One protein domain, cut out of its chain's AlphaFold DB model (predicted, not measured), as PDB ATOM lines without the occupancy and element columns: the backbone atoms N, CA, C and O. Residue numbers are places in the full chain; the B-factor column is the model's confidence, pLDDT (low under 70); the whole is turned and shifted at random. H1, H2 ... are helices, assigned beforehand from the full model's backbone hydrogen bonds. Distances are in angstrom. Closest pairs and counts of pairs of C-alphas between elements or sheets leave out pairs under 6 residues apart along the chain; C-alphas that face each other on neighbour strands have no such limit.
ATOM      1  N   GLU A   2      -8.315 -74.182 -22.750       88.69
ATOM      2  CA  GLU A   2      -6.878 -74.546 -22.731       88.69
ATOM      3  C   GLU A   2      -6.578 -75.920 -22.113       88.69
ATOM      4  O   GLU A   2      -5.831 -76.703 -22.697       88.69
ATOM      5  N   LYS A   3      -7.224 -76.265 -20.990       90.12
ATOM      6  CA  LYS A   3      -7.096 -77.595 -20.362       90.12
ATOM      7  C   LYS A   3      -7.477 -78.738 -21.318       90.12
ATOM      8  O   LYS A   3      -6.775 -79.742 -21.371       90.12
ATOM      9  N   ILE A   4      -8.536 -78.555 -22.112       87.62
ATOM     10  CA  ILE A   4      -9.010 -79.542 -23.099       87.62
ATOM     11  C   ILE A   4      -7.993 -79.687 -24.234       87.62
ATOM     12  O   ILE A   4      -7.663 -80.803 -24.615       87.62
ATOM     13  N   LYS A   5      -7.433 -78.576 -24.734       87.88
ATOM     14  CA  LYS A   5      -6.380 -78.609 -25.764       87.88
ATOM     15  C   LYS A   5      -5.110 -79.301 -25.263       87.88
ATOM     16  O   LYS A   5      -4.526 -80.096 -25.993       87.88
ATOM     17  N   LYS A   6      -4.703 -79.039 -24.015       91.94
ATOM     18  CA  LYS A   6      -3.556 -79.713 -23.388       91.94
ATOM     19  C   LYS A   6      -3.783 -81.224 -23.300       91.94
ATOM     20  O   LYS A   6      -2.905 -81.980 -23.701       91.94
ATOM     21  N   PHE A   7      -4.962 -81.651 -22.845       90.88
ATOM     22  CA  PHE A   7      -5.343 -83.066 -22.810       90.88
ATOM     23  C   PHE A   7      -5.359 -83.693 -24.213       90.88
ATOM     24  O   PHE A   7      -4.709 -84.707 -24.433       90.88
ATOM     25  N   TYR A   8      -6.008 -83.039 -25.184       90.69
ATOM     26  CA  TYR A   8      -6.059 -83.484 -26.580       90.69
ATOM     27  C   TYR A   8      -4.664 -83.679 -27.184       90.69
ATOM     28  O   TYR A   8      -4.431 -84.644 -27.907       90.69
ATOM     29  N   ASN A   9      -3.717 -82.786 -26.894       91.31
ATOM     30  CA  ASN A   9      -2.349 -82.906 -27.396       91.31
ATOM     31  C   ASN A   9      -1.576 -84.059 -26.743       91.31
ATOM     32  O   ASN A   9      -0.744 -84.656 -27.417       91.31
ATOM     33  N   TYR A  10      -1.883 -84.389 -25.488       94.75
ATOM     34  CA  TYR A  10      -1.213 -85.436 -24.716       94.75
ATOM     35  C   TYR A  10      -1.605 -86.866 -25.127       94.75
ATOM     36  O   TYR A  10      -0.807 -87.782 -24.971       94.75
ATOM     37  N   VAL A  11      -2.816 -87.069 -25.654       94.25
ATOM     38  CA  VAL A  11      -3.351 -88.405 -25.982       94.25
ATOM     39  C   VAL A  11      -3.367 -88.674 -27.485       94.25
ATOM     40  O   VAL A  11      -3.452 -87.745 -28.279       94.25
ATOM     41  N   GLU A  12      -3.330 -89.938 -27.903       94.25
ATOM     42  CA  GLU A  12      -3.445 -90.317 -29.324       94.25
ATOM     43  C   GLU A  12      -4.897 -90.478 -29.787       94.25
ATOM     44  O   GLU A  12      -5.222 -90.186 -30.938       94.25
ATOM     45  N   LYS A  13      -5.769 -90.932 -28.884       92.62
ATOM     46  CA  LYS A  13      -7.183 -91.241 -29.118       92.62
ATOM     47  C   LYS A  13      -8.007 -90.736 -27.938       92.62
ATOM     48  O   LYS A  13      -7.503 -90.683 -26.816       92.62
ATOM     49  N   ILE A  14      -9.265 -90.383 -28.184       93.31
ATOM     50  CA  ILE A  14     -10.215 -89.971 -27.144       93.31
ATOM     51  C   ILE A  14     -11.435 -90.884 -27.209       93.31
ATOM     52  O   ILE A  14     -11.999 -91.083 -28.279       93.31
ATOM     53  N   TYR A  15     -11.852 -91.395 -26.057       94.06
ATOM     54  CA  TYR A  15     -13.108 -92.119 -25.890       94.06
ATOM     55  C   TYR A  15     -14.045 -91.249 -25.055       94.06
ATOM     56  O   TYR A  15     -13.666 -90.805 -23.970       94.06
ATOM     57  N   VAL A  16     -15.243 -90.975 -25.565       94.00
ATOM     58  CA  VAL A  16     -16.282 -90.221 -24.860       94.00
ATOM     59  C   VAL A  16     -17.413 -91.178 -24.516       94.00
ATOM     60  O   VAL A  16     -18.194 -91.584 -25.372       94.00
ATOM     61  N   ILE A  17     -17.452 -91.562 -23.244       93.81
ATOM     62  CA  ILE A  17     -18.444 -92.466 -22.665       93.81
ATOM     63  C   ILE A  17     -19.353 -91.597 -21.798       93.81
ATOM     64  O   ILE A  17     -18.971 -91.202 -20.698       93.81
ATOM     65  N   GLU A  18     -20.523 -91.242 -22.320       91.00
ATOM     66  CA  GLU A  18     -21.504 -90.409 -21.622       91.00
ATOM     67  C   GLU A  18     -22.905 -91.016 -21.722       91.00
ATOM     68  O   GLU A  18     -23.281 -91.566 -22.759       91.00
ATOM     69  N   GLU A  19     -23.669 -90.936 -20.633       88.00
ATOM     70  CA  GLU A  19     -25.054 -91.406 -20.596       88.00
ATOM     71  C   GLU A  19     -26.014 -90.291 -21.039       88.00
ATOM     72  O   GLU A  19     -25.786 -89.111 -20.772       88.00
ATOM     73  N   GLY A  20     -27.091 -90.657 -21.735       86.12
ATOM     74  CA  GLY A  20     -28.014 -89.712 -22.356       86.12
ATOM     75  C   GLY A  20     -27.477 -89.132 -23.668       86.12
ATOM     76  O   GLY A  20     -26.905 -89.849 -24.493       86.12
ATOM     77  N   TYR A  21     -27.708 -87.841 -23.898       88.94
ATOM     78  CA  TYR A  21     -27.348 -87.168 -25.151       88.94
ATOM     79  C   TYR A  21     -25.832 -86.896 -25.237       88.94
ATOM     80  O   TYR A  21     -25.244 -86.601 -24.200       88.94
ATOM     81  N   PRO A  22     -25.194 -86.916 -26.432       92.50
ATOM     82  CA  PRO A  22     -23.756 -86.668 -26.597       92.50
ATOM     83  C   PRO A  22     -23.352 -85.201 -26.370       92.50
ATOM     84  O   PRO A  22     -22.939 -84.491 -27.290       92.50
ATOM     85  N   PHE A  23     -23.547 -84.692 -25.159       92.31
ATOM     86  CA  PHE A  23     -23.308 -83.299 -24.810       92.31
ATOM     87  C   PHE A  23     -21.810 -82.991 -24.755       92.31
ATOM     88  O   PHE A  23     -21.347 -82.032 -25.381       92.31
ATOM     89  N   ILE A  24     -21.046 -83.821 -24.045       91.69
ATOM     90  CA  ILE A  24     -19.603 -83.667 -23.867       91.69
ATOM     91  C   ILE A  24     -18.895 -83.884 -25.202       91.69
ATOM     92  O   ILE A  24     -18.042 -83.076 -25.575       91.69
ATOM     93  N   GLU A  25     -19.268 -84.922 -25.952       92.50
ATOM     94  CA  GLU A  25     -18.678 -85.223 -27.253       92.50
ATOM     95  C   GLU A  25     -18.927 -84.094 -28.259       92.50
ATOM     96  O   GLU A  25     -17.993 -83.654 -28.940       92.50
ATOM     97  N   LYS A  26     -20.158 -83.568 -28.314       91.69
ATOM     98  CA  LYS A  26     -20.522 -82.452 -29.201       91.69
ATOM     99  C   LYS A  26     -19.703 -81.204 -28.901       91.69
ATOM    100  O   LYS A  26     -19.195 -80.562 -29.821       91.69
ATOM    101  N   ILE A  27     -19.542 -80.876 -27.620       89.62
ATOM    102  CA  ILE A  27     -18.710 -79.754 -27.181       89.62
ATOM    103  C   ILE A  27     -17.246 -79.991 -27.562       89.62
ATOM    104  O   ILE A  27     -16.623 -79.118 -28.165       89.62
ATOM    105  N   LEU A  28     -16.698 -81.173 -27.264       89.56
ATOM    106  CA  LEU A  28     -15.316 -81.537 -27.585       89.56
ATOM    107  C   LEU A  28     -15.023 -81.359 -29.072       89.56
ATOM    108  O   LEU A  28     -14.097 -80.626 -29.416       89.56
ATOM    109  N   ARG A  29     -15.846 -81.959 -29.942       89.06
ATOM    110  CA  ARG A  29     -15.702 -81.889 -31.405       89.06
ATOM    111  C   ARG A  29     -15.761 -80.458 -31.947       89.06
ATOM    112  O   ARG A  29     -15.123 -80.183 -32.957       89.06
ATOM    113  N   GLY A  30     -16.472 -79.548 -31.277       88.38
ATOM    114  CA  GLY A  30     -16.510 -78.129 -31.639       88.38
ATOM    115  C   GLY A  30     -15.246 -77.338 -31.269       88.38
ATOM    116  O   GLY A  30     -14.969 -76.313 -31.888       88.38
ATOM    117  N   PHE A  31     -14.463 -77.790 -30.282       85.69
ATOM    118  CA  PHE A  31     -13.308 -77.047 -29.750       85.69
ATOM    119  C   PHE A  31     -11.934 -77.587 -30.167       85.69
ATOM    120  O   PHE A  31     -10.941 -76.857 -30.047       85.69
ATOM    121  N   ILE A  32     -11.843 -78.844 -30.609       84.88
ATOM    122  CA  ILE A  32     -10.576 -79.487 -30.986       84.88
ATOM    123  C   ILE A  32     -10.511 -79.758 -32.494       84.88
ATOM    124  O   ILE A  32     -11.531 -80.059 -33.111       84.88
ATOM    125  N   PRO A  33      -9.319 -79.694 -33.110       77.25
ATOM    126  CA  PRO A  33      -9.147 -80.151 -34.484       77.25
ATOM    127  C   PRO A  33      -9.480 -81.646 -34.560       77.25
ATOM    128  O   PRO A  33      -8.925 -82.420 -33.791       77.25
ATOM    129  N   LEU A  34     -10.324 -82.081 -35.496       80.81
ATOM    130  CA  LEU A  34     -10.722 -83.492 -35.663       80.81
ATOM    131  C   LEU A  34      -9.627 -84.351 -36.332       80.81
ATOM    132  O   LEU A  34      -9.902 -85.146 -37.224       80.81
ATOM    133  N   LYS A  35      -8.359 -84.151 -35.948       86.88
ATOM    134  CA  LYS A  35      -7.208 -84.863 -36.530       86.88
ATOM    135  C   LYS A  35      -6.920 -86.197 -35.840       86.88
ATOM    136  O   LYS A  35      -6.312 -87.066 -36.453       86.88
ATOM    137  N   LYS A  36      -7.307 -86.340 -34.570       89.44
ATOM    138  CA  LYS A  36      -7.168 -87.578 -33.790       89.44
ATOM    139  C   LYS A  36      -8.516 -88.301 -33.702       89.44
ATOM    140  O   LYS A  36      -9.543 -87.618 -33.668       89.44
ATOM    141  N   PRO A  37      -8.534 -89.644 -33.632       90.81
ATOM    142  CA  PRO A  37      -9.769 -90.399 -33.463       90.81
ATOM    143  C   PRO A  37     -10.493 -90.028 -32.162       90.81
ATOM    144  O   PRO A  37      -9.883 -89.997 -31.087       90.81
ATOM    145  N   ILE A  38     -11.795 -89.769 -32.277       92.62
ATOM    146  CA  ILE A  38     -12.716 -89.571 -31.155       92.62
ATOM    147  C   ILE A  38     -13.821 -90.608 -31.318       92.62
ATOM    148  O   ILE A  38     -14.569 -90.533 -32.297       92.62
ATOM    149  N   PHE A  39     -13.890 -91.544 -30.378       93.56
ATOM    150  CA  PHE A  39     -14.879 -92.612 -30.336       93.56
ATOM    151  C   PHE A  39     -15.949 -92.279 -29.296       93.56
ATOM    152  O   PHE A  39     -15.621 -91.849 -28.190       93.56
ATOM    153  N   GLY A  40     -17.215 -92.468 -29.636       93.50
ATOM    154  CA  GLY A  40     -18.349 -92.108 -28.799       93.50
ATOM    155  C   GLY A  40     -19.672 -92.299 -29.532       93.50
ATOM    156  O   GLY A  40     -19.774 -93.058 -30.500       93.50
ATOM    157  N   LYS A  41     -20.704 -91.595 -29.076       94.00
ATOM    158  CA  LYS A  41     -22.056 -91.675 -29.639       94.00
ATOM    159  C   LYS A  41     -22.182 -90.944 -30.983       94.00
ATOM    160  O   LYS A  41     -22.988 -91.341 -31.825       94.00
ATOM    161  N   MET A  42     -21.398 -89.888 -31.229       92.25
ATOM    162  CA  MET A  42     -21.432 -89.155 -32.507       92.25
ATOM    163  C   MET A  42     -20.608 -89.813 -33.616       92.25
ATOM    164  O   MET A  42     -20.898 -89.578 -34.786       92.25
ATOM    165  N   SER A  43     -19.591 -90.613 -33.283       91.25
ATOM    166  CA  SER A  43     -18.877 -91.442 -34.267       91.25
ATOM    167  C   SER A  43     -19.598 -92.751 -34.589       91.25
ATOM    168  O   SER A  43     -19.279 -93.372 -35.597       91.25
ATOM    169  N   GLY A  44     -20.577 -93.151 -33.769       91.69
ATOM    170  CA  GLY A  44     -21.348 -94.383 -33.943       91.69
ATOM    171  C   GLY A  44     -20.756 -95.608 -33.243       91.69
ATOM    172  O   GLY A  44     -21.326 -96.689 -33.351       91.69
ATOM    173  N   ASP A  45     -19.657 -95.454 -32.499       92.75
ATOM    174  CA  ASP A  45     -19.051 -96.555 -31.735       92.75
ATOM    175  C   ASP A  45     -19.850 -96.902 -30.469       92.75
ATOM    176  O   ASP A  45     -19.760 -98.014 -29.952       92.75
ATOM    177  N   LEU A  46     -20.644 -95.950 -29.971       94.00
ATOM    178  CA  LEU A  46     -21.636 -96.147 -28.916       94.00
ATOM    179  C   LEU A  46     -23.032 -95.751 -29.423       94.00
ATOM    180  O   LEU A  46     -23.152 -94.839 -30.246       94.00
ATOM    181  N   PRO A  47     -24.109 -96.388 -28.935       91.75
ATOM    182  CA  PRO A  47     -25.458 -96.047 -29.366       91.75
ATOM    183  C   PRO A  47     -25.883 -94.668 -28.843       91.75
ATOM    184  O   PRO A  47     -25.641 -94.316 -27.687       91.75
ATOM    185  N   GLN A  48     -26.556 -93.882 -29.688       90.19
ATOM    186  CA  GLN A  48     -27.080 -92.563 -29.303       90.19
ATOM    187  C   GLN A  48     -28.277 -92.649 -28.351       90.19
ATOM    188  O   GLN A  48     -28.510 -91.731 -27.568       90.19
ATOM    189  N   THR A  49     -29.019 -93.752 -28.418       89.06
ATOM    190  CA  THR A  49     -30.246 -94.004 -27.657       89.06
ATOM    191  C   THR A  49     -30.166 -95.346 -26.946       89.06
ATOM    192  O   THR A  49     -29.477 -96.252 -27.413       89.06
ATOM    193  N   GLY A  50     -30.944 -95.506 -25.878       85.75
ATOM    194  CA  GLY A  50     -30.912 -96.700 -25.034       85.75
ATOM    195  C   GLY A  50     -29.897 -96.578 -23.899       85.75
ATOM    196  O   GLY A  50     -29.239 -95.550 -23.755       85.75
ATOM    197  N   GLU A  51     -29.817 -97.624 -23.082       86.44
ATOM    198  CA  GLU A  51     -28.952 -97.672 -21.903       86.44
ATOM    199  C   GLU A  51     -27.518 -98.056 -22.279       86.44
ATOM    200  O   GLU A  51     -27.284 -99.026 -23.011       86.44
ATOM    201  N   LEU A  52     -26.546 -97.311 -21.753       90.81
ATOM    202  CA  LEU A  52     -25.145 -97.648 -21.909       90.81
ATOM    203  C   LEU A  52     -24.744 -98.692 -20.863       90.81
ATOM    204  O   LEU A  52     -24.567 -98.393 -19.686       90.81
ATOM    205  N   ASN A  53     -24.559 -99.934 -21.300       88.38
ATOM    206  CA  ASN A  53     -24.142-101.031 -20.428       88.38
ATOM    207  C   ASN A  53     -22.648-101.364 -20.582       88.38
ATOM    208  O   ASN A  53     -21.964-100.913 -21.508       88.38
ATOM    209  N   SER A  54     -22.130-102.191 -19.667       87.56
ATOM    210  CA  SER A  54     -20.726-102.616 -19.680       87.56
ATOM    211  C   SER A  54     -20.322-103.310 -20.978       87.56
ATOM    212  O   SER A  54     -19.173-103.198 -21.391       87.56
ATOM    213  N   ASP A  55     -21.242-104.020 -21.625       86.38
ATOM    214  CA  ASP A  55     -20.928-104.840 -22.794       86.38
ATOM    215  C   ASP A  55     -20.726-103.973 -24.041       86.38
ATOM    216  O   ASP A  55     -19.827-104.231 -24.841       86.38
ATOM    217  N   LEU A  56     -21.496-102.889 -24.175       88.56
ATOM    218  CA  LEU A  56     -21.275-101.856 -25.189       88.56
ATOM    219  C   LEU A  56     -19.922-101.160 -24.994       88.56
ATOM    220  O   LEU A  56     -19.194-100.939 -25.961       88.56
ATOM    221  N   ILE A  57     -19.551-100.870 -23.745       89.69
ATOM    222  CA  ILE A  57     -18.252-100.266 -23.425       89.69
ATOM    223  C   ILE A  57     -17.107-101.244 -23.718       89.69
ATOM    224  O   ILE A  57     -16.085-100.848 -24.261       89.69
ATOM    225  N   LEU A  58     -17.256-102.533 -23.410       88.31
ATOM    226  CA  LEU A  58     -16.233-103.542 -23.697       88.31
ATOM    227  C   LEU A  58     -15.988-103.714 -25.205       88.31
ATOM    228  O   LEU A  58     -14.835-103.796 -25.637       88.31
ATOM    229  N   LYS A  59     -17.054-103.680 -26.017       85.31
ATOM    230  CA  LYS A  59     -16.962-103.684 -27.488       85.31
ATOM    231  C   LYS A  59     -16.148-102.507 -28.023       85.31
ATOM    232  O   LYS A  59     -15.330-102.707 -28.915       85.31
ATOM    233  N   LEU A  60     -16.304-101.320 -27.436       88.88
ATOM    234  CA  LEU A  60     -15.555-100.112 -27.811       88.88
ATOM    235  C   LEU A  60     -14.030-100.300 -27.732       88.88
ATOM    236  O   LEU A  60     -13.281 -99.711 -28.513       88.88
ATOM    237  N   PHE A  61     -13.564-101.123 -26.791       89.19
ATOM    238  CA  PHE A  61     -12.143-101.405 -26.578       89.19
ATOM    239  C   PHE A  61     -11.665-102.699 -27.253       89.19
ATOM    240  O   PHE A  61     -10.534-103.118 -27.018       89.19
ATOM    241  N   ASN A  62     -12.493-103.329 -28.099       84.06
ATOM    242  CA  ASN A  62     -12.249-104.664 -28.661       84.06
ATOM    243  C   ASN A  62     -11.970-105.726 -27.582       84.06
ATOM    244  O   ASN A  62     -11.265-106.705 -27.817       84.06
TER     245      ASN A  62
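Overview. This is residues 2 to 62 of the 259 residues of the protein "Indolepyruvate ferredoxin oxidoreductase" of Acidobacteria bacterium (UniProt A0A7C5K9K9). Three short helices sit round a middle made of two long loop stretches: H1 and H2 are near each other towards one end, set crosswise with a gap between them, and H3 is at the other end, away from both. The two loop stretches come side by side in the middle, where residues 14 to 15 pair with residues 38 to 39 as parallel strands do. The printed part has 61 residues with three named helices, in the order H1, H2, H3, and no named strand; the class is all helix, though only 25 residues are in named elements. The whole is compact, with a radius of gyration of the C-alphas of 11.8 A and spans of 32 by 23 by 17 A.

Along the chain. Find C-alpha 2 at (-6.878, -74.546, -22.731); from there H1 runs through residues 2 to 10, 12.4 A long. H2 covers residues 23 to 31, 12.8 A, and begins at C-alpha 23 at (-23.308, -83.299, -24.810). H3 covers residues 54 to 60, 10.0 A, and ends at C-alpha 60 at (-15.555, -100.112, -27.811).

Arrangement. Look first at Ile 4 in H1 and Leu 28 in H2: their C-alphas, the closest of the two helices, are 8.0 A apart. H1 and H2 are close but not clearly touching, and about perpendicular at 85 degrees. H3 is apart from H1 and from H2. In H1, H2 and H3 every O i to N i+4 pair is within hydrogen-bond range.

Size, cuts and confidence. The C-alphas farthest apart, those of Glu 2 and Asp 55, are 33.4 A from each other. Both links are long: 12 residues from H1 to H2 and 22 from H2 to H3. The printed part has no cut. Its mean pLDDT is 89.9, and no printed residue is under 70.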